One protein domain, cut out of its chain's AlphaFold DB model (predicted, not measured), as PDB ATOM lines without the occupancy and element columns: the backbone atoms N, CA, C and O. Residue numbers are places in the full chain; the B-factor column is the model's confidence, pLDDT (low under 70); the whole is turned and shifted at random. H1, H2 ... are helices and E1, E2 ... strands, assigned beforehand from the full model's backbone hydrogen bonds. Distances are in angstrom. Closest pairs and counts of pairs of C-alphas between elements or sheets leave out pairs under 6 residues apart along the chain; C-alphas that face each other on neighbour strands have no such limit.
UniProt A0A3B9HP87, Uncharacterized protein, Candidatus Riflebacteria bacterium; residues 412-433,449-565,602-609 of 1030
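AT A GLANCE: This is residues 412 to 433, 449 to 565 and 602 to 609 of the 1030 residues of an uncharacterized protein of Candidatus Riflebacteria bacterium (UniProt A0A3B9HP87). Two twisted sheets, one of five strands and one of four, make a sandwich, their strands crossed at 59 degrees and their planes splayed by 29 degrees. The short helices H1 and H2 lie near one end; from H2 the chain runs out as a long arm and folds back through E5, and residues 496 to 502 stick out. The printed part has 147 residues, in the order E1 E2 E3 E4 H1 H2 E5 E6 E7 E8 E9 E10, mostly strand. The larger sheet, mixed, runs E3, E10, E9, E6, E7; the smaller, antiparallel, runs E2, E1, E4, E8. The whole is only just compact, close to loose, with a radius of gyration of the C-alphas of 17.5 A and spans of 57 by 42 by 29 A.

HOW THE PARTS SIT: In the strongly twisted larger sheet, E9 (residues 558 to 565) is antiparallel to E6 (511 to 519), with N 515 and O 561 at 2.5 A, and to E10 (602 to 608), with N 560 and O 604 at 2.8 A. Edge strand E3 (455 to 458) is parallel to E10, with N 456 and O 605 at 2.5 A. Edge strand E7 (527 to 535) forms a hairpin with E6, N 514 and O 533 being 2.6 A apart. In the other sheet, E4 (466 to 473) is antiparallel to E1 (412 to 418), with N 416 and O 468 at 2.5 A, and to E8 (539 to 543), with N 469 and O 540 at 2.7 A. E2 (426 to 429) forms a hairpin with E1, N 415 and O 429 being 2.7 A apart. Across the sandwich, two sheets face to face, the closest C-alphas of E1 and E10 are those of Val 412 and Ala 602, 5.6 A apart. H2 (484 to 488) only grazes both sheets; its closest C-alpha to E4 is Ile 485, 6.4 A from that of Glu 473. H1 (475 to 479) is on neither sheet. E5 (501 to 505) pairs with no named strand. In H1 and H2 every O i to N i+4 pair is within hydrogen-bond range.

IN THESE COORDINATES: E1 begins at C-alpha 412, (133.264, 126.813, 160.919), and E10 ends at C-alpha 608, (125.185, 109.286, 166.114). From first to last C-alpha, E6 measures 25.6 A, E4 24.1 A, E9 23.1 A and E7 22.6 A. E5 begins at (124.820, 159.813, 167.264).

THE WHOLE: The farthest C-alphas, Pro 499 and Tyr 522, are 57.8 A apart. Residues 434 to 448 and 566 to 601 are not printed; the C-alpha gaps are 24.8 A and 12.4 A. The links H2 to E5 and E8 to E9 are long. Mean pLDDT of the printed part is 79.3; 23 residues are under 70, among them 420 to 424 and 449 to 453.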
ATOM      1  N   VAL A 412     133.084 128.273 160.857       77.81
ATOM      2  CA  VAL A 412     133.264 126.813 160.919       77.81
ATOM      3  C   VAL A 412     132.668 126.291 162.234       77.81
ATOM      4  O   VAL A 412     132.708 126.961 163.268       77.81
ATOM      5  N   ILE A 413     131.970 125.000 162.145       84.25
ATOM      6  CA  ILE A 413     131.486 124.354 163.387       84.25
ATOM      7  C   ILE A 413     132.518 123.309 163.831       84.25
ATOM      8  O   ILE A 413     132.958 122.468 163.045       84.25
ATOM      9  N   MET A 414     132.871 123.452 165.076       84.81
ATOM     10  CA  MET A 414     133.834 122.487 165.642       84.81
ATOM     11  C   MET A 414     133.137 121.540 166.622       84.81
ATOM     12  O   MET A 414     132.184 121.918 167.306       84.81
ATOM     13  N   SER A 415     133.663 120.157 166.586       87.06
ATOM     14  CA  SER A 415     133.119 119.194 167.565       87.06
ATOM     15  C   SER A 415     134.042 119.102 168.789       87.06
ATOM     16  O   SER A 415     135.268 119.091 168.667       87.06
ATOM     17  N   GLY A 416     133.363 119.093 169.927       87.56
ATOM     18  CA  GLY A 416     134.189 119.128 171.173       87.56
ATOM     19  C   GLY A 416     133.935 117.869 172.010       87.56
ATOM     20  O   GLY A 416     132.802 117.582 172.400       87.56
ATOM     21  N   LYS A 417     135.061 117.095 172.181       84.44
ATOM     22  CA  LYS A 417     135.009 115.958 173.124       84.44
ATOM     23  C   LYS A 417     135.417 116.416 174.536       84.44
ATOM     24  O   LYS A 417     136.390 117.153 174.712       84.44
ATOM     25  N   PRO A 418     134.539 116.072 175.527       80.19
ATOM     26  CA  PRO A 418     134.868 116.511 176.894       80.19
ATOM     27  C   PRO A 418     136.248 116.003 177.339       80.19
ATOM     28  O   PRO A 418     136.666 114.900 176.974       80.19
ATOM     29  N   ASP A 419     137.072 116.910 177.909       75.31
ATOM     30  CA  ASP A 419     138.392 116.527 178.449       75.31
ATOM     31  C   ASP A 419     138.236 115.736 179.759       75.31
ATOM     32  O   ASP A 419     137.429 116.081 180.624       75.31
ATOM     33  N   SER A 420     138.643 114.436 179.727       60.59
ATOM     34  CA  SER A 420     138.535 113.518 180.885       60.59
ATOM     35  C   SER A 420     139.288 114.073 182.099       60.59
ATOM     36  O   SER A 420     138.988 113.694 183.233       60.59
ATOM     37  N   SER A 421     139.933 115.428 182.111       52.78
ATOM     38  CA  SER A 421     140.766 115.898 183.242       52.78
ATOM     39  C   SER A 421     140.270 117.258 183.741       52.78
ATOM     40  O   SER A 421     140.659 117.692 184.828       52.78
ATOM     41  N   LEU A 422     138.973 117.910 183.245       49.53
ATOM     42  CA  LEU A 422     138.508 119.215 183.771       49.53
ATOM     43  C   LEU A 422     136.980 119.279 183.678       49.53
ATOM     44  O   LEU A 422     136.373 118.750 182.744       49.53
ATOM     45  N   SER A 423     136.263 119.213 184.760       45.62
ATOM     46  CA  SER A 423     134.804 119.225 185.004       45.62
ATOM     47  C   SER A 423     134.103 120.303 184.174       45.62
ATOM     48  O   SER A 423     132.922 120.156 183.851       45.62
ATOM     49  N   SER A 424     134.945 121.063 183.029       55.97
ATOM     50  CA  SER A 424     134.190 121.994 182.165       55.97
ATOM     51  C   SER A 424     134.981 122.277 180.887       55.97
ATOM     52  O   SER A 424     134.583 123.125 180.086       55.97
ATOM     53  N   GLY A 425     136.100 121.403 180.510       70.62
ATOM     54  CA  GLY A 425     136.923 121.791 179.340       70.62
ATOM     55  C   GLY A 425     136.682 120.816 178.173       70.62
ATOM     56  O   GLY A 425     136.277 119.668 178.369       70.62
ATOM     57  N   TYR A 426     136.446 121.408 176.833       80.44
ATOM     58  CA  TYR A 426     136.209 120.610 175.610       80.44
ATOM     59  C   TYR A 426     137.400 120.767 174.660       80.44
ATOM     60  O   TYR A 426     138.054 121.812 174.621       80.44
ATOM     61  N   ASN A 427     137.804 119.597 174.099       82.31
ATOM     62  CA  ASN A 427     138.783 119.664 172.992       82.31
ATOM     63  C   ASN A 427     138.077 119.803 171.637       82.31
ATOM     64  O   ASN A 427     137.635 118.818 171.043       82.31
ATOM     65  N   TYR A 428     138.045 121.119 171.143       83.56
ATOM     66  CA  TYR A 428     137.255 121.371 169.918       83.56
ATOM     67  C   TYR A 428     138.143 121.209 168.683       83.56
ATOM     68  O   TYR A 428     139.259 121.732 168.625       83.56
ATOM     69  N   ARG A 429     137.588 120.464 167.735       78.81
ATOM     70  CA  ARG A 429     138.254 120.328 166.433       78.81
ATOM     71  C   ARG A 429     137.264 120.618 165.302       78.81
ATOM     72  O   ARG A 429     136.056 120.420 165.447       78.81
ATOM     73  N   PRO A 430     137.904 121.072 164.179       71.75
ATOM     74  CA  PRO A 430     139.339 121.312 163.927       71.75
ATOM     75  C   PRO A 430     139.878 122.463 164.790       71.75
ATOM     76  O   PRO A 430     139.174 123.441 165.057       71.75
ATOM     77  N   ALA A 431     141.207 122.256 165.549       62.00
ATOM     78  CA  ALA A 431     141.811 123.272 166.444       62.00
ATOM     79  C   ALA A 431     142.667 124.238 165.619       62.00
ATOM     80  O   ALA A 431     142.982 123.977 164.455       62.00
ATOM     81  N   LEU A 432     142.978 125.601 166.160       55.97
ATOM     82  CA  LEU A 432     143.948 126.590 165.629       55.97
ATOM     83  C   LEU A 432     145.381 126.078 165.809       55.97
ATOM     84  O   LEU A 432     145.758 125.594 166.879       55.97
ATOM     85  N   ILE A 433     146.014 125.433 164.780       50.50
ATOM     86  CA  ILE A 433     147.391 125.003 165.142       50.50
ATOM     87  C   ILE A 433     148.353 126.170 164.881       50.50
ATOM     88  O   ILE A 433     148.288 126.839 163.847       50.50
ATOM     89  N   SER A 449     132.565 126.951 146.987       34.41
ATOM     90  CA  SER A 449     131.336 126.432 146.349       34.41
ATOM     91  C   SER A 449     131.036 125.020 146.858       34.41
ATOM     92  O   SER A 449     130.117 124.366 146.363       34.41
ATOM     93  N   ASN A 450     131.624 124.514 148.006       38.50
ATOM     94  CA  ASN A 450     131.248 123.202 148.568       38.50
ATOM     95  C   ASN A 450     130.393 123.395 149.837       38.50
ATOM     96  O   ASN A 450     130.893 123.810 150.884       38.50
ATOM     97  N   PRO A 451     129.041 123.485 149.895       41.22
ATOM     98  CA  PRO A 451     127.981 123.761 150.878       41.22
ATOM     99  C   PRO A 451     127.973 122.725 152.012       41.22
ATOM    100  O   PRO A 451     127.355 122.966 153.053       41.22
ATOM    101  N   ILE A 452     128.935 121.459 152.075       48.34
ATOM    102  CA  ILE A 452     128.648 120.418 153.092       48.34
ATOM    103  C   ILE A 452     129.829 120.367 154.069       48.34
ATOM    104  O   ILE A 452     130.992 120.283 153.668       48.34
ATOM    105  N   GLY A 453     129.878 121.301 155.029       58.62
ATOM    106  CA  GLY A 453     130.664 121.313 156.292       58.62
ATOM    107  C   GLY A 453     131.191 119.922 156.663       58.62
ATOM    108  O   GLY A 453     131.034 118.952 155.919       58.62
ATOM    109  N   GLU A 454     132.386 119.653 157.428       71.38
ATOM    110  CA  GLU A 454     133.053 118.489 158.055       71.38
ATOM    111  C   GLU A 454     132.036 117.488 158.618       71.38
ATOM    112  O   GLU A 454     130.881 117.833 158.876       71.38
ATOM    113  N   SER A 455     132.311 116.127 158.572       78.06
ATOM    114  CA  SER A 455     131.462 115.076 159.168       78.06
ATOM    115  C   SER A 455     132.066 114.594 160.494       78.06
ATOM    116  O   SER A 455     133.276 114.386 160.606       78.06
ATOM    117  N   PHE A 456     131.135 114.562 161.449       85.62
ATOM    118  CA  PHE A 456     131.595 114.119 162.785       85.62
ATOM    119  C   PHE A 456     130.804 112.874 163.202       85.62
ATOM    120  O   PHE A 456     129.641 112.703 162.832       85.62
ATOM    121  N   VAL A 457     131.563 111.935 163.867       88.12
ATOM    122  CA  VAL A 457     130.896 110.774 164.498       88.12
ATOM    123  C   VAL A 457     130.949 110.950 166.026       88.12
ATOM    124  O   VAL A 457     132.004 111.232 166.602       88.12
ATOM    125  N   ILE A 458     129.670 110.849 166.565       89.56
ATOM    126  CA  ILE A 458     129.665 110.978 168.046       89.56
ATOM    127  C   ILE A 458     128.935 109.761 168.633       89.56
ATOM    128  O   ILE A 458     128.135 109.110 167.957       89.56
ATOM    129  N   PRO A 459     129.222 109.398 169.899       88.19
ATOM    130  CA  PRO A 459     128.483 108.304 170.539       88.19
ATOM    131  C   PRO A 459     127.045 108.716 170.900       88.19
ATOM    132  O   PRO A 459     126.710 109.903 170.887       88.19
ATOM    133  N   GLN A 460     126.262 107.658 170.986       87.19
ATOM    134  CA  GLN A 460     124.947 107.983 171.593       87.19
ATOM    135  C   GLN A 460     125.121 108.476 173.035       87.19
ATOM    136  O   GLN A 460     125.822 107.861 173.841       87.19
ATOM    137  N   ILE A 461     124.593 109.772 173.327       83.38
ATOM    138  CA  ILE A 461     124.830 110.393 174.651       83.38
ATOM    139  C   ILE A 461     123.868 109.783 175.678       83.38
ATOM    140  O   ILE A 461     122.646 109.897 175.560       83.38
ATOM    141  N   LYS A 462     124.411 108.948 176.633       75.00
ATOM    142  CA  LYS A 462     123.592 108.300 177.683       75.00
ATOM    143  C   LYS A 462     124.227 108.558 179.053       75.00
ATOM    144  O   LYS A 462     125.420 108.850 179.162       75.00
ATOM    145  N   GLY A 463     123.322 108.566 180.118       72.94
ATOM    146  CA  GLY A 463     123.841 108.663 181.505       72.94
ATOM    147  C   GLY A 463     124.582 109.985 181.748       72.94
ATOM    148  O   GLY A 463     124.054 111.070 181.493       72.94
ATOM    149  N   SER A 464     126.020 110.045 182.191       69.44
ATOM    150  CA  SER A 464     126.775 111.267 182.572       69.44
ATOM    151  C   SER A 464     127.602 111.778 181.388       69.44
ATOM    152  O   SER A 464     128.421 112.685 181.549       69.44
ATOM    153  N   GLN A 465     127.388 111.126 180.121       73.00
ATOM    154  CA  GLN A 465     128.183 111.535 178.941       73.00
ATOM    155  C   GLN A 465     127.790 112.940 178.466       73.00
ATOM    156  O   GLN A 465     126.626 113.341 178.548       73.00
ATOM    157  N   ILE A 466     128.899 113.813 178.049       81.75
ATOM    158  CA  ILE A 466     128.585 115.174 177.546       81.75
ATOM    159  C   ILE A 466     129.392 115.411 176.264       81.75
ATOM    160  O   ILE A 466     130.397 114.743 176.012       81.75
ATOM    161  N   TRP A 467     128.841 116.178 175.336       88.88
ATOM    162  CA  TRP A 467     129.493 116.546 174.062       88.88
ATOM    163  C   TRP A 467     129.138 117.996 173.725       88.88
ATOM    164  O   TRP A 467     128.147 118.542 174.214       88.88
ATOM    165  N   SER A 468     130.151 118.751 172.995       90.88
ATOM    166  CA  SER A 468     129.814 120.165 172.711       90.88
ATOM    167  C   SER A 468     130.271 120.532 171.298       90.88
ATOM    168  O   SER A 468     131.172 119.904 170.737       90.88
ATOM    169  N   PHE A 469     129.534 121.565 170.761       91.50
ATOM    170  CA  PHE A 469     129.933 122.118 169.456       91.50
ATOM    171  C   PHE A 469     130.146 123.629 169.601       91.50
ATOM    172  O   PHE A 469     129.484 124.294 170.400       91.50
ATOM    173  N   GLN A 470     131.152 124.164 168.831       89.94
ATOM    174  CA  GLN A 470     131.464 125.605 168.923       89.94
ATOM    175  C   GLN A 470     131.600 126.191 167.512       89.94
ATOM    176  O   GLN A 470     132.134 125.552 166.603       89.94
ATOM    177  N   ALA A 471     130.958 127.535 167.405       87.62
ATOM    178  CA  ALA A 471     131.108 128.216 166.108       87.62
ATOM    179  C   ALA A 471     132.291 129.195 166.165       87.62
ATOM    180  O   ALA A 471     132.521 129.862 167.177       87.62
ATOM    181  N   ARG A 472     132.950 129.106 165.094       83.62
ATOM    182  CA  ARG A 472     134.083 130.049 165.012       83.62
ATOM    183  C   ARG A 472     134.153 130.650 163.602       83.62
ATOM    184  O   ARG A 472     133.661 130.066 162.633       83.62
ATOM    185  N   GLU A 473     134.892 131.973 163.519       82.31
ATOM    186  CA  GLU A 473     135.109 132.597 162.191       82.31
ATOM    187  C   GLU A 473     136.094 131.768 161.351       82.31
ATOM    188  O   GLU A 473     136.911 131.015 161.885       82.31
ATOM    189  N   ASN A 474     135.892 131.909 160.044       73.12
ATOM    190  CA  ASN A 474     136.854 131.187 159.194       73.12
ATOM    191  C   ASN A 474     138.268 131.763 159.356       73.12
ATOM    192  O   ASN A 474     138.447 132.954 159.618       73.12
ATOM    193  N   LEU A 475     139.216 130.917 159.179       71.12
ATOM    194  CA  LEU A 475     140.616 131.311 159.453       71.12
ATOM    195  C   LEU A 475     141.088 132.381 158.463       71.12
ATOM    196  O   LEU A 475     141.828 133.287 158.849       71.12
ATOM    197  N   ALA A 476     140.647 132.329 157.213       65.25
ATOM    198  CA  ALA A 476     141.032 133.329 156.193       65.25
ATOM    199  C   ALA A 476     140.530 134.730 156.567       65.25
ATOM    200  O   ALA A 476     141.263 135.707 156.401       65.25
ATOM    201  N   ASN A 477     139.370 134.879 157.169       68.75
ATOM    202  CA  ASN A 477     138.807 136.184 157.590       68.75
ATOM    203  C   ASN A 477     139.472 136.692 158.879       68.75
ATOM    204  O   ASN A 477     139.668 137.899 159.030       68.75
ATOM    205  N   LYS A 478     139.870 135.754 159.687       71.25
ATOM    206  CA  LYS A 478     140.532 136.193 160.942       71.25
ATOM    207  C   LYS A 478     141.922 136.758 160.641       71.25
ATOM    208  O   LYS A 478     142.348 137.711 161.296       71.25
ATOM    209  N   LYS A 479     142.598 136.204 159.497       69.00
ATOM    210  CA  LYS A 479     143.957 136.670 159.151       69.00
ATOM    211  C   LYS A 479     143.926 138.104 158.617       69.00
ATOM    212  O   LYS A 479     144.906 138.836 158.775       69.00
ATOM    213  N   VAL A 480     142.794 138.512 158.084       66.81
ATOM    214  CA  VAL A 480     142.743 139.894 157.536       66.81
ATOM    215  C   VAL A 480     141.978 140.798 158.508       66.81
ATOM    216  O   VAL A 480     141.577 141.904 158.141       66.81
ATOM    217  N   GLY A 481     141.843 140.304 159.854       72.12
ATOM    218  CA  GLY A 481     141.327 141.164 160.953       72.12
ATOM    219  C   GLY A 481     139.794 141.189 160.982       72.12
ATOM    220  O   GLY A 481     139.216 142.068 161.625       72.12
ATOM    221  N   ILE A 482     139.124 140.328 160.240       75.12
ATOM    222  CA  ILE A 482     137.637 140.274 160.276       75.12
ATOM    223  C   ILE A 482     137.209 139.115 161.189       75.12
ATOM    224  O   ILE A 482     137.514 137.948 160.931       75.12
ATOM    225  N   ASP A 483     136.627 139.551 162.317       82.81
ATOM    226  CA  ASP A 483     136.057 138.552 163.250       82.81
ATOM    227  C   ASP A 483     134.662 139.014 163.703       82.81
ATOM    228  O   ASP A 483     134.520 139.726 164.699       82.81
ATOM    229  N   ARG A 484     133.719 138.479 162.983       84.38
ATOM    230  CA  ARG A 484     132.338 138.971 163.213       84.38
ATOM    231  C   ARG A 484     131.756 138.357 164.495       84.38
ATOM    232  O   ARG A 484     130.951 138.999 165.172       84.38
ATOM    233  N   ILE A 485     132.174 137.054 164.775       84.94
ATOM    234  CA  ILE A 485     131.654 136.417 166.013       84.94
ATOM    235  C   ILE A 485     132.243 137.132 167.234       84.94
ATOM    236  O   ILE A 485     131.508 137.438 168.176       84.94
ATOM    237  N   SER A 486     133.510 137.480 167.197       87.00
ATOM    238  CA  SER A 486     134.105 138.256 168.310       87.00
ATOM    239  C   SER A 486     133.484 139.657 168.402       87.00
ATOM    240  O   SER A 486     133.278 140.163 169.506       87.00
ATOM    241  N   THR A 487     133.245 140.323 167.228       86.12
ATOM    242  CA  THR A 487     132.626 141.668 167.188       86.12
ATOM    243  C   THR A 487     131.225 141.643 167.823       86.12
ATOM    244  O   THR A 487     130.880 142.551 168.581       86.12
ATOM    245  N   MET A 488     130.467 140.664 167.552       86.12
ATOM    246  CA  MET A 488     129.088 140.587 168.094       86.12
ATOM    247  C   MET A 488     129.122 140.381 169.611       86.12
ATOM    248  O   MET A 488     128.134 140.668 170.291       86.12
ATOM    249  N   LEU A 489     130.285 139.875 170.153       88.00
ATOM    250  CA  LEU A 489     130.335 139.569 171.606       88.00
ATOM    251  C   LEU A 489     130.907 140.752 172.382       88.00
ATOM    252  O   LEU A 489     130.990 140.700 173.610       88.00
ATOM    253  N   LEU A 490     131.227 141.852 171.641       89.25
ATOM    254  CA  LEU A 490     131.746 143.042 172.345       89.25
ATOM    255  C   LEU A 490     130.645 143.712 173.174       89.25
ATOM    256  O   LEU A 490     129.458 143.618 172.851       89.25
ATOM    257  N   GLU A 491     131.078 144.463 174.227       86.62
ATOM    258  CA  GLU A 491     130.104 145.143 175.115       86.62
ATOM    259  C   GLU A 491     129.519 146.387 174.433       86.62
ATOM    260  O   GLU A 491     128.345 146.703 174.641       86.62
ATOM    261  N   VAL A 492     130.355 147.031 173.451       86.62
ATOM    262  CA  VAL A 492     129.854 148.218 172.723       86.62
ATOM    263  C   VAL A 492     129.954 147.937 171.211       86.62
ATOM    264  O   VAL A 492     130.885 147.277 170.743       86.62
ATOM    265  N   PRO A 493     128.827 148.550 170.341       88.94
ATOM    266  CA  PRO A 493     128.846 148.305 168.897       88.94
ATOM    267  C   PRO A 493     130.057 148.936 168.209       88.94
ATOM    268  O   PRO A 493     130.658 149.875 168.737       88.94
ATOM    269  N   PRO A 494     130.464 148.228 167.080       87.19
ATOM    270  CA  PRO A 494     131.611 148.813 166.368       87.19
ATOM    271  C   PRO A 494     131.333 150.259 165.928       87.19
ATOM    272  O   PRO A 494     130.192 150.624 165.634       87.19
ATOM    273  N   LEU A 495     132.467 151.103 165.948       84.44
ATOM    274  CA  LEU A 495     132.294 152.541 165.637       84.44
ATOM    275  C   LEU A 495     132.129 152.732 164.117       84.44
ATOM    276  O   LEU A 495     132.938 152.250 163.322       84.44
ATOM    277  N   PRO A 496     130.922 153.478 163.747       84.12
ATOM    278  CA  PRO A 496     130.729 153.737 162.311       84.12
ATOM    279  C   PRO A 496     131.727 154.774 161.778       84.12
ATOM    280  O   PRO A 496     132.220 155.623 162.525       84.12
ATOM    281  N   GLU A 497     132.183 154.595 160.484       78.00
ATOM    282  CA  GLU A 497     133.179 155.511 159.868       78.00
ATOM    283  C   GLU A 497     132.582 156.903 159.646       78.00
ATOM    284  O   GLU A 497     133.305 157.898 159.733       78.00
ATOM    285  N   GLU A 498     131.244 157.118 159.497       74.00
ATOM    286  CA  GLU A 498     130.590 158.435 159.298       74.00
ATOM    287  C   GLU A 498     130.173 159.051 160.643       74.00
ATOM    288  O   GLU A 498     130.098 158.364 161.663       74.00
ATOM    289  N   PRO A 499     130.094 160.459 160.666       76.88
ATOM    290  CA  PRO A 499     129.641 161.066 161.928       76.88
ATOM    291  C   PRO A 499     128.290 160.485 162.384       76.88
ATOM    292  O   PRO A 499     127.378 160.290 161.577       76.88
ATOM    293  N   HIS A 500     128.138 160.094 163.649       83.38
ATOM    294  CA  HIS A 500     126.942 159.363 164.128       83.38
ATOM    295  C   HIS A 500     126.596 159.828 165.545       83.38
ATOM    296  O   HIS A 500     127.394 160.496 166.207       83.38
ATOM    297  N   ASN A 501     125.307 159.617 165.879       80.31
ATOM    298  CA  ASN A 501     124.820 159.813 167.264       80.31
ATOM    299  C   ASN A 501     123.928 158.635 167.675       80.31
ATOM    300  O   ASN A 501     123.480 157.853 166.835       80.31
ATOM    301  N   ASN A 502     123.865 158.418 168.995       83.50
ATOM    302  CA  ASN A 502     122.947 157.417 169.590       83.50
ATOM    303  C   ASN A 502     123.292 156.001 169.117       83.50
ATOM    304  O   ASN A 502     122.402 155.206 168.810       83.50
ATOM    305  N   LEU A 503     124.716 155.658 169.072       88.69
ATOM    306  CA  LEU A 503     125.123 154.287 168.692       88.69
ATOM    307  C   LEU A 503     124.826 153.310 169.839       88.69
ATOM    308  O   LEU A 503     125.254 153.513 170.978       88.69
ATOM    309  N   ARG A 504     124.127 152.301 169.488       84.12
ATOM    310  CA  ARG A 504     123.770 151.344 170.558       84.12
ATOM    311  C   ARG A 504     123.412 149.996 169.914       84.12
ATOM    312  O   ARG A 504     122.989 149.931 168.758       84.12
ATOM    313  N   TRP A 505     123.672 148.947 170.738       85.19
ATOM    314  CA  TRP A 505     123.157 147.638 170.278       85.19
ATOM    315  C   TRP A 505     121.632 147.582 170.448       85.19
ATOM    316  O   TRP A 505     121.073 148.142 171.394       85.19
ATOM    317  N   LEU A 506     120.998 147.013 169.560       76.56
ATOM    318  CA  LEU A 506     119.515 146.936 169.643       76.56
ATOM    319  C   LEU A 506     119.095 145.778 170.543       76.56
ATOM    320  O   LEU A 506     117.972 145.776 171.051       76.56
ATOM    321  N   THR A 507     120.191 144.853 170.771       71.75
ATOM    322  CA  THR A 507     119.900 143.748 171.709       71.75
ATOM    323  C   THR A 507     121.060 143.608 172.700       71.75
ATOM    324  O   THR A 507     122.192 144.008 172.420       71.75
ATOM    325  N   GLU A 508     120.705 143.129 174.007       77.31
ATOM    326  CA  GLU A 508     121.686 143.057 175.119       77.31
ATOM    327  C   GLU A 508     122.747 141.986 174.841       77.31
ATOM    328  O   GLU A 508     123.912 142.171 175.201       77.31
ATOM    329  N   THR A 509     122.477 140.862 174.050       82.50
ATOM    330  CA  THR A 509     123.463 139.799 173.764       82.50
ATOM    331  C   THR A 509     123.255 139.294 172.331       82.50
ATOM    332  O   THR A 509     122.192 139.486 171.736       82.50
ATOM    333  N   PRO A 510     124.227 138.717 171.664       84.38
ATOM    334  CA  PRO A 510     124.122 138.149 170.312       84.38
ATOM    335  C   PRO A 510     123.284 136.864 170.292       84.38
ATOM    336  O   PRO A 510     123.068 136.235 171.331       84.38
ATOM    337  N   LYS A 511     122.789 136.608 169.177       86.81
ATOM    338  CA  LYS A 511     121.907 135.426 169.049       86.81
ATOM    339  C   LYS A 511     122.586 134.386 168.146       86.81
ATOM    340  O   LYS A 511     122.974 134.677 167.013       86.81
ATOM    341  N   PHE A 512     122.880 133.108 168.750       86.25
ATOM    342  CA  PHE A 512     123.344 131.950 167.955       86.25
ATOM    343  C   PHE A 512     122.231 130.897 167.862       86.25
ATOM    344  O   PHE A 512     121.764 130.372 168.874       86.25
ATOM    345  N   THR A 513     121.790 130.666 166.667       87.75
ATOM    346  CA  THR A 513     120.679 129.703 166.461       87.75
ATOM    347  C   THR A 513     121.249 128.409 165.862       87.75
ATOM    348  O   THR A 513     121.764 128.394 164.743       87.75
ATOM    349  N   TRP A 514     121.333 127.273 166.677       85.56
ATOM    350  CA  TRP A 514     121.795 125.946 166.215       85.56
ATOM    351  C   TRP A 514     120.610 125.096 165.728       85.56
ATOM    352  O   TRP A 514     119.639 124.878 166.456       85.56
ATOM    353  N   LYS A 515     120.668 124.743 164.531       86.38
ATOM    354  CA  LYS A 515     119.591 123.911 163.946       86.38
ATOM    355  C   LYS A 515     120.117 122.494 163.696       86.38
ATOM    356  O   LYS A 515     121.151 122.297 163.054       86.38
ATOM    357  N   ILE A 516     119.452 121.471 164.306       87.38
ATOM    358  CA  ILE A 516     119.843 120.052 164.176       87.38
ATOM    359  C   ILE A 516     118.709 119.279 163.497       87.38
ATOM    360  O   ILE A 516     117.553 119.330 163.925       87.38
ATOM    361  N   SER A 517     119.011 118.648 162.443       87.56
ATOM    362  CA  SER A 517     117.910 117.939 161.768       87.56
ATOM    363  C   SER A 517     118.395 116.568 161.294       87.56
ATOM    364  O   SER A 517     119.560 116.396 160.930       87.56
ATOM    365  N   LEU A 518     117.607 115.506 161.580       86.06
ATOM    366  CA  LEU A 518     117.835 114.159 161.023       86.06
ATOM    367  C   LEU A 518     116.698 113.772 160.073       86.06
ATOM    368  O   LEU A 518     115.520 113.806 160.438       86.06
ATOM    369  N   GLU A 519     117.011 113.518 158.829       84.81
ATOM    370  CA  GLU A 519     115.985 113.190 157.815       84.81
ATOM    371  C   GLU A 519     115.508 111.735 157.976       84.81
ATOM    372  O   GLU A 519     116.257 110.865 158.427       84.81
ATOM    373  N   ASP A 520     114.341 111.520 157.637       82.62
ATOM    374  CA  ASP A 520     113.772 110.161 157.594       82.62
ATOM    375  C   ASP A 520     114.445 109.353 156.460       82.62
ATOM    376  O   ASP A 520     114.607 109.845 155.342       82.62
ATOM    377  N   PRO A 521     115.004 108.181 156.766       79.94
ATOM    378  CA  PRO A 521     115.755 107.384 155.781       79.94
ATOM    379  C   PRO A 521     114.875 106.906 154.629       79.94
ATOM    380  O   PRO A 521     115.396 106.562 153.565       79.94
ATOM    381  N   TYR A 522     113.553 107.024 154.790       75.25
ATOM    382  CA  TYR A 522     112.693 106.412 153.730       75.25
ATOM    383  C   TYR A 522     111.749 107.458 153.146       75.25
ATOM    384  O   TYR A 522     111.089 107.197 152.138       75.25
ATOM    385  N   ASP A 523     111.724 108.734 153.676       73.75
ATOM    386  CA  ASP A 523     111.032 109.887 153.138       73.75
ATOM    387  C   ASP A 523     111.815 111.154 153.400       73.75
ATOM    388  O   ASP A 523     111.775 111.723 154.494       73.75
ATOM    389  N   SER A 524     112.709 111.506 152.381       68.44
ATOM    390  CA  SER A 524     113.664 112.615 152.495       68.44
ATOM    391  C   SER A 524     112.952 113.951 152.702       68.44
ATOM    392  O   SER A 524     113.605 114.959 152.983       68.44
ATOM    393  N   THR A 525     111.493 114.045 152.467       69.19
ATOM    394  CA  THR A 525     110.729 115.296 152.696       69.19
ATOM    395  C   THR A 525     110.316 115.423 154.171       69.19
ATOM    396  O   THR A 525     109.818 116.472 154.586       69.19
ATOM    397  N   LYS A 526     110.657 114.291 155.116       68.75
ATOM    398  CA  LYS A 526     110.216 114.335 156.536       68.75
ATOM    399  C   LYS A 526     111.446 114.259 157.442       68.75
ATOM    400  O   LYS A 526     112.473 113.680 157.081       68.75
ATOM    401  N   SER A 527     111.531 115.016 158.462       79.62
ATOM    402  CA  SER A 527     112.634 115.051 159.418       79.62
ATOM    403  C   SER A 527     112.223 114.295 160.692       79.62
ATOM    404  O   SER A 527     111.119 114.469 161.212       79.62
ATOM    405  N   LEU A 528     113.117 113.260 161.018       78.38
ATOM    406  CA  LEU A 528     112.878 112.502 162.271       78.38
ATOM    407  C   LEU A 528     113.211 113.347 163.502       78.38
ATOM    408  O   LEU A 528     112.528 113.240 164.523       78.38
ATOM    409  N   VAL A 529     114.222 114.171 163.306       83.12
ATOM    410  CA  VAL A 529     114.613 115.106 164.378       83.12
ATOM    411  C   VAL A 529     114.839 116.487 163.744       83.12
ATOM    412  O   VAL A 529     115.506 116.618 162.714       83.12
ATOM    413  N   ASN A 530     114.170 117.552 164.316       84.94
ATOM    414  CA  ASN A 530     114.339 118.963 163.894       84.94
ATOM    415  C   ASN A 530     114.307 119.874 165.121       84.94
ATOM    416  O   ASN A 530     113.240 120.243 165.615       84.94
ATOM    417  N   ILE A 531     115.579 120.015 165.647       82.44
ATOM    418  CA  ILE A 531     115.679 120.757 166.919       82.44
ATOM    419  C   ILE A 531     116.410 122.081 166.659       82.44
ATOM    420  O   ILE A 531     117.357 122.148 165.873       82.44
ATOM    421  N   THR A 532     115.774 123.283 167.227       85.44
ATOM    422  CA  THR A 532     116.488 124.576 167.198       85.44
ATOM    423  C   THR A 532     116.841 124.997 168.630       85.44
ATOM    424  O   THR A 532     116.005 124.951 169.535       85.44
ATOM    425  N   LYS A 533     118.240 125.205 168.813       82.88
ATOM    426  CA  LYS A 533     118.678 125.713 170.128       82.88
ATOM    427  C   LYS A 533     119.361 127.074 169.964       82.88
ATOM    428  O   LYS A 533     120.153 127.287 169.043       82.88
ATOM    429  N   GLU A 534     118.865 128.032 170.924       87.44
ATOM    430  CA  GLU A 534     119.487 129.372 170.839       87.44
ATOM    431  C   GLU A 534     120.433 129.585 172.023       87.44
ATOM    432  O   GLU A 534     120.123 129.226 173.161       87.44
ATOM    433  N   THR A 535     121.697 130.016 171.680       87.75
ATOM    434  CA  THR A 535     122.640 130.358 172.761       87.75
ATOM    435  C   THR A 535     123.135 131.798 172.569       87.75
ATOM    436  O   THR A 535     122.901 132.418 171.530       87.75
ATOM    437  N   ASN A 536     123.438 132.352 173.720       87.44
ATOM    438  CA  ASN A 536     124.006 133.722 173.587       87.44
ATOM    439  C   ASN A 536     125.537 133.663 173.531       87.44
ATOM    440  O   ASN A 536     126.196 134.705 173.554       87.44
ATOM    441  N   VAL A 537     126.060 132.351 173.492       89.19
ATOM    442  CA  VAL A 537     127.508 132.132 173.275       89.19
ATOM    443  C   VAL A 537     127.682 131.249 172.032       89.19
ATOM    444  O   VAL A 537     126.724 130.657 171.530       89.19
ATOM    445  N   ALA A 538     128.866 131.215 171.506       89.50
ATOM    446  CA  ALA A 538     129.119 130.514 170.222       89.50
ATOM    447  C   ALA A 538     129.301 129.013 170.459       89.50
ATOM    448  O   ALA A 538     130.030 128.346 169.722       89.50
ATOM    449  N   LYS A 539     128.690 128.477 171.666       90.94
ATOM    450  CA  LYS A 539     128.852 127.039 171.964       90.94
ATOM    451  C   LYS A 539     127.483 126.378 172.152       90.94
ATOM    452  O   LYS A 539     126.523 127.014 172.589       90.94
ATOM    453  N   LEU A 540     127.534 124.966 171.722       91.19
ATOM    454  CA  LEU A 540     126.340 124.137 171.971       91.19
ATOM    455  C   LEU A 540     126.741 122.940 172.840       91.19
ATOM    456  O   LEU A 540     127.520 122.078 172.424       91.19
ATOM    457  N   PHE A 541     126.170 122.931 174.096       87.69
ATOM    458  CA  PHE A 541     126.517 121.814 174.998       87.69
ATOM    459  C   PHE A 541     125.441 120.722 174.920       87.69
ATOM    460  O   PHE A 541     124.242 121.008 174.905       87.69
ATOM    461  N   ILE A 542     126.038 119.398 174.871       87.00
ATOM    462  CA  ILE A 542     125.085 118.266 174.737       87.00
ATOM    463  C   ILE A 542     125.288 117.342 175.948       87.00
ATOM    464  O   ILE A 542     126.365 116.773 176.147       87.00
ATOM    465  N   ALA A 543     124.168 117.276 176.784       80.31
ATOM    466  CA  ALA A 543     124.233 116.330 177.927       80.31
ATOM    467  C   ALA A 543     123.198 115.209 177.756       80.31
ATOM    468  O   ALA A 543     122.318 115.280 176.896       80.31
ATOM    469  N   ALA A 544     123.455 114.075 178.593       68.31
ATOM    470  CA  ALA A 544     122.483 112.947 178.555       68.31
ATOM    471  C   ALA A 544     121.069 113.437 178.878       68.31
ATOM    472  O   ALA A 544     120.859 114.235 179.795       68.31
ATOM    473  N   GLY A 545     120.113 113.101 177.996       65.38
ATOM    474  CA  GLY A 545     118.703 113.492 178.273       65.38
ATOM    475  C   GLY A 545     118.315 114.745 177.478       65.38
ATOM    476  O   GLY A 545     117.150 115.146 177.517       65.38
ATOM    477  N   ASP A 546     119.394 115.334 176.724       74.00
ATOM    478  CA  ASP A 546     119.059 116.503 175.882       74.00
ATOM    479  C   ASP A 546     118.309 116.047 174.622       74.00
ATOM    480  O   ASP A 546     118.382 114.883 174.223       74.00
ATOM    481  N   SER A 547     117.458 116.785 174.083       73.69
ATOM    482  CA  SER A 547     116.595 116.471 172.919       73.69
ATOM    483  C   SER A 547     117.404 116.516 171.617       73.69
ATOM    484  O   SER A 547     116.905 116.102 170.568       73.69
ATOM    485  N   VAL A 548     118.840 116.844 171.746       83.19
ATOM    486  CA  VAL A 548     119.674 116.943 170.528       83.19
ATOM    487  C   VAL A 548     120.429 115.620 170.352       83.19
ATOM    488  O   VAL A 548     120.957 115.051 171.310       83.19
ATOM    489  N   PHE A 549     120.316 115.087 169.226       87.19
ATOM    490  CA  PHE A 549     120.950 113.804 168.869       87.19
ATOM    491  C   PHE A 549     120.383 112.666 169.715       87.19
ATOM    492  O   PHE A 549     121.132 111.852 170.260       87.19
ATOM    493  N   SER A 550     119.018 112.616 169.856       77.06
ATOM    494  CA  SER A 550     118.265 111.747 170.797       77.06
ATOM    495  C   SER A 550     118.061 110.357 170.194       77.06
ATOM    496  O   SER A 550     117.795 109.403 170.929       77.06
ATOM    497  N   ILE A 551     118.301 110.140 168.834       87.69
ATOM    498  CA  ILE A 551     118.155 108.767 168.302       87.69
ATOM    499  C   ILE A 551     119.378 108.455 167.435       87.69
ATOM    500  O   ILE A 551     120.018 109.357 166.888       87.69
ATOM    501  N   PRO A 552     119.715 107.328 167.411       91.06
ATOM    502  CA  PRO A 552     120.863 106.931 166.580       91.06
ATOM    503  C   PRO A 552     120.585 107.150 165.084       91.06
ATOM    504  O   PRO A 552     119.434 107.110 164.641       91.06
ATOM    505  N   SER A 553     121.699 107.465 164.317       90.19
ATOM    506  CA  SER A 553     121.441 107.819 162.905       90.19
ATOM    507  C   SER A 553     122.400 107.066 161.987       90.19
ATOM    508  O   SER A 553     122.409 107.292 160.775       90.19
ATOM    509  N   GLU A 554     123.120 106.121 162.556       87.81
ATOM    510  CA  GLU A 554     124.061 105.415 161.665       87.81
ATOM    511  C   GLU A 554     123.323 104.356 160.827       87.81
ATOM    512  O   GLU A 554     122.433 103.659 161.317       87.81
ATOM    513  N   PRO A 555     123.526 104.204 159.503       83.06
ATOM    514  CA  PRO A 555     124.621 104.860 158.766       83.06
ATOM    515  C   PRO A 555     124.238 106.271 158.308       83.06
ATOM    516  O   PRO A 555     125.030 106.931 157.630       83.06
ATOM    517  N   GLY A 556     123.122 106.817 158.680       85.69
ATOM    518  CA  GLY A 556     122.711 108.192 158.285       85.69
ATOM    519  C   GLY A 556     123.415 109.258 159.134       85.69
ATOM    520  O   GLY A 556     124.439 109.001 159.771       85.69
ATOM    521  N   HIS A 557     123.004 110.577 159.043       86.44
ATOM    522  CA  HIS A 557     123.669 111.616 159.859       86.44
ATOM    523  C   HIS A 557     122.681 112.763 160.124       86.44
ATOM    524  O   HIS A 557     121.706 112.944 159.392       86.44
ATOM    525  N   TYR A 558     123.010 113.440 161.198       89.25
ATOM    526  CA  TYR A 558     122.311 114.729 161.468       89.25
ATOM    527  C   TYR A 558     122.977 115.877 160.707       89.25
ATOM    528  O   TYR A 558     124.181 115.856 160.444       89.25
ATOM    529  N   ILE A 559     122.094 116.846 160.291       86.31
ATOM    530  CA  ILE A 559     122.668 118.128 159.820       86.31
ATOM    531  C   ILE A 559     122.634 119.159 160.954       86.31
ATOM    532  O   ILE A 559     121.580 119.451 161.525       86.31
ATOM    533  N   LEU A 560     123.922 119.618 161.318       86.44
ATOM    534  CA  LEU A 560     124.016 120.673 162.351       86.44
ATOM    535  C   LEU A 560     124.385 122.016 161.707       86.44
ATOM    536  O   LEU A 560     125.418 122.144 161.045       86.44
ATOM    537  N   ARG A 561     123.445 123.062 161.996       86.25
ATOM    538  CA  ARG A 561     123.648 124.399 161.398       86.25
ATOM    539  C   ARG A 561     123.585 125.459 162.501       86.25
ATOM    540  O   ARG A 561     122.779 125.368 163.429       86.25
ATOM    541  N   VAL A 562     124.600 126.444 162.320       84.19
ATOM    542  CA  VAL A 562     124.543 127.556 163.297       84.19
ATOM    543  C   VAL A 562     124.447 128.879 162.520       84.19
ATOM    544  O   VAL A 562     125.114 129.072 161.500       84.19
ATOM    545  N   ASP A 563     123.422 129.746 162.925       84.56
ATOM    546  CA  ASP A 563     123.274 131.113 162.378       84.56
ATOM    547  C   ASP A 563     123.414 132.133 163.517       84.56
ATOM    548  O   ASP A 563     122.711 132.066 164.528       84.56
ATOM    549  N   ALA A 564     124.461 132.987 163.344       82.12
ATOM    550  CA  ALA A 564     124.661 134.019 164.394       82.12
ATOM    551  C   ALA A 564     124.339 135.414 163.851       82.12
ATOM    552  O   ALA A 564     124.648 135.742 162.702       82.12
ATOM    553  N   SER A 565     123.658 136.307 164.740       83.25
ATOM    554  CA  SER A 565     123.328 137.667 164.276       83.25
ATOM    555  C   SER A 565     123.255 138.616 165.474       83.25
ATOM    556  O   SER A 565     122.980 138.196 166.601       83.25
ATOM    557  N   ALA A 602     127.277 128.570 159.598       77.12
ATOM    558  CA  ALA A 602     128.027 127.390 159.113       77.12
ATOM    559  C   ALA A 602     127.165 126.133 159.274       77.12
ATOM    560  O   ALA A 602     126.162 126.136 159.993       77.12
ATOM    561  N   GLN A 603     127.585 125.050 158.494       81.19
ATOM    562  CA  GLN A 603     126.851 123.767 158.609       81.19
ATOM    563  C   GLN A 603     127.843 122.600 158.575       81.19
ATOM    564  O   GLN A 603     128.912 122.691 157.966       81.19
ATOM    565  N   CYS A 604     127.462 121.424 159.390       80.25
ATOM    566  CA  CYS A 604     128.276 120.196 159.327       80.25
ATOM    567  C   CYS A 604     127.372 118.975 159.481       80.25
ATOM    568  O   CYS A 604     126.161 119.105 159.676       80.25
ATOM    569  N   ARG A 605     127.975 117.673 159.317       84.44
ATOM    570  CA  ARG A 605     127.230 116.406 159.486       84.44
ATOM    571  C   ARG A 605     127.687 115.686 160.763       84.44
ATOM    572  O   ARG A 605     128.881 115.619 161.065       84.44
ATOM    573  N   VAL A 606     126.607 115.200 161.407       88.19
ATOM    574  CA  VAL A 606     126.931 114.482 162.660       88.19
ATOM    575  C   VAL A 606     126.237 113.115 162.624       88.19
ATOM    576  O   VAL A 606     125.013 113.020 162.505       88.19
ATOM    577  N   SER A 607     127.003 112.044 162.712       88.62
ATOM    578  CA  SER A 607     126.435 110.685 162.812       88.62
ATOM    579  C   SER A 607     126.491 110.176 164.260       88.62
ATOM    580  O   SER A 607     127.548 110.179 164.897       88.62
ATOM    581  N   VAL A 608     125.271 109.781 164.719       91.62
ATOM    582  CA  VAL A 608     125.185 109.286 166.114       91.62
ATOM    583  C   VAL A 608     125.180 107.752 166.103       91.62
ATOM    584  O   VAL A 608     124.389 107.118 165.400       91.62
ATOM    585  N   LEU A 609     126.052 107.183 166.830       91.06
ATOM    586  CA  LEU A 609     126.168 105.716 166.844       91.06
ATOM    587  C   LEU A 609     124.956 105.074 167.534       91.06
ATOM    588  O   LEU A 609     124.327 105.681 168.404       91.06
TER     589      LEU A 609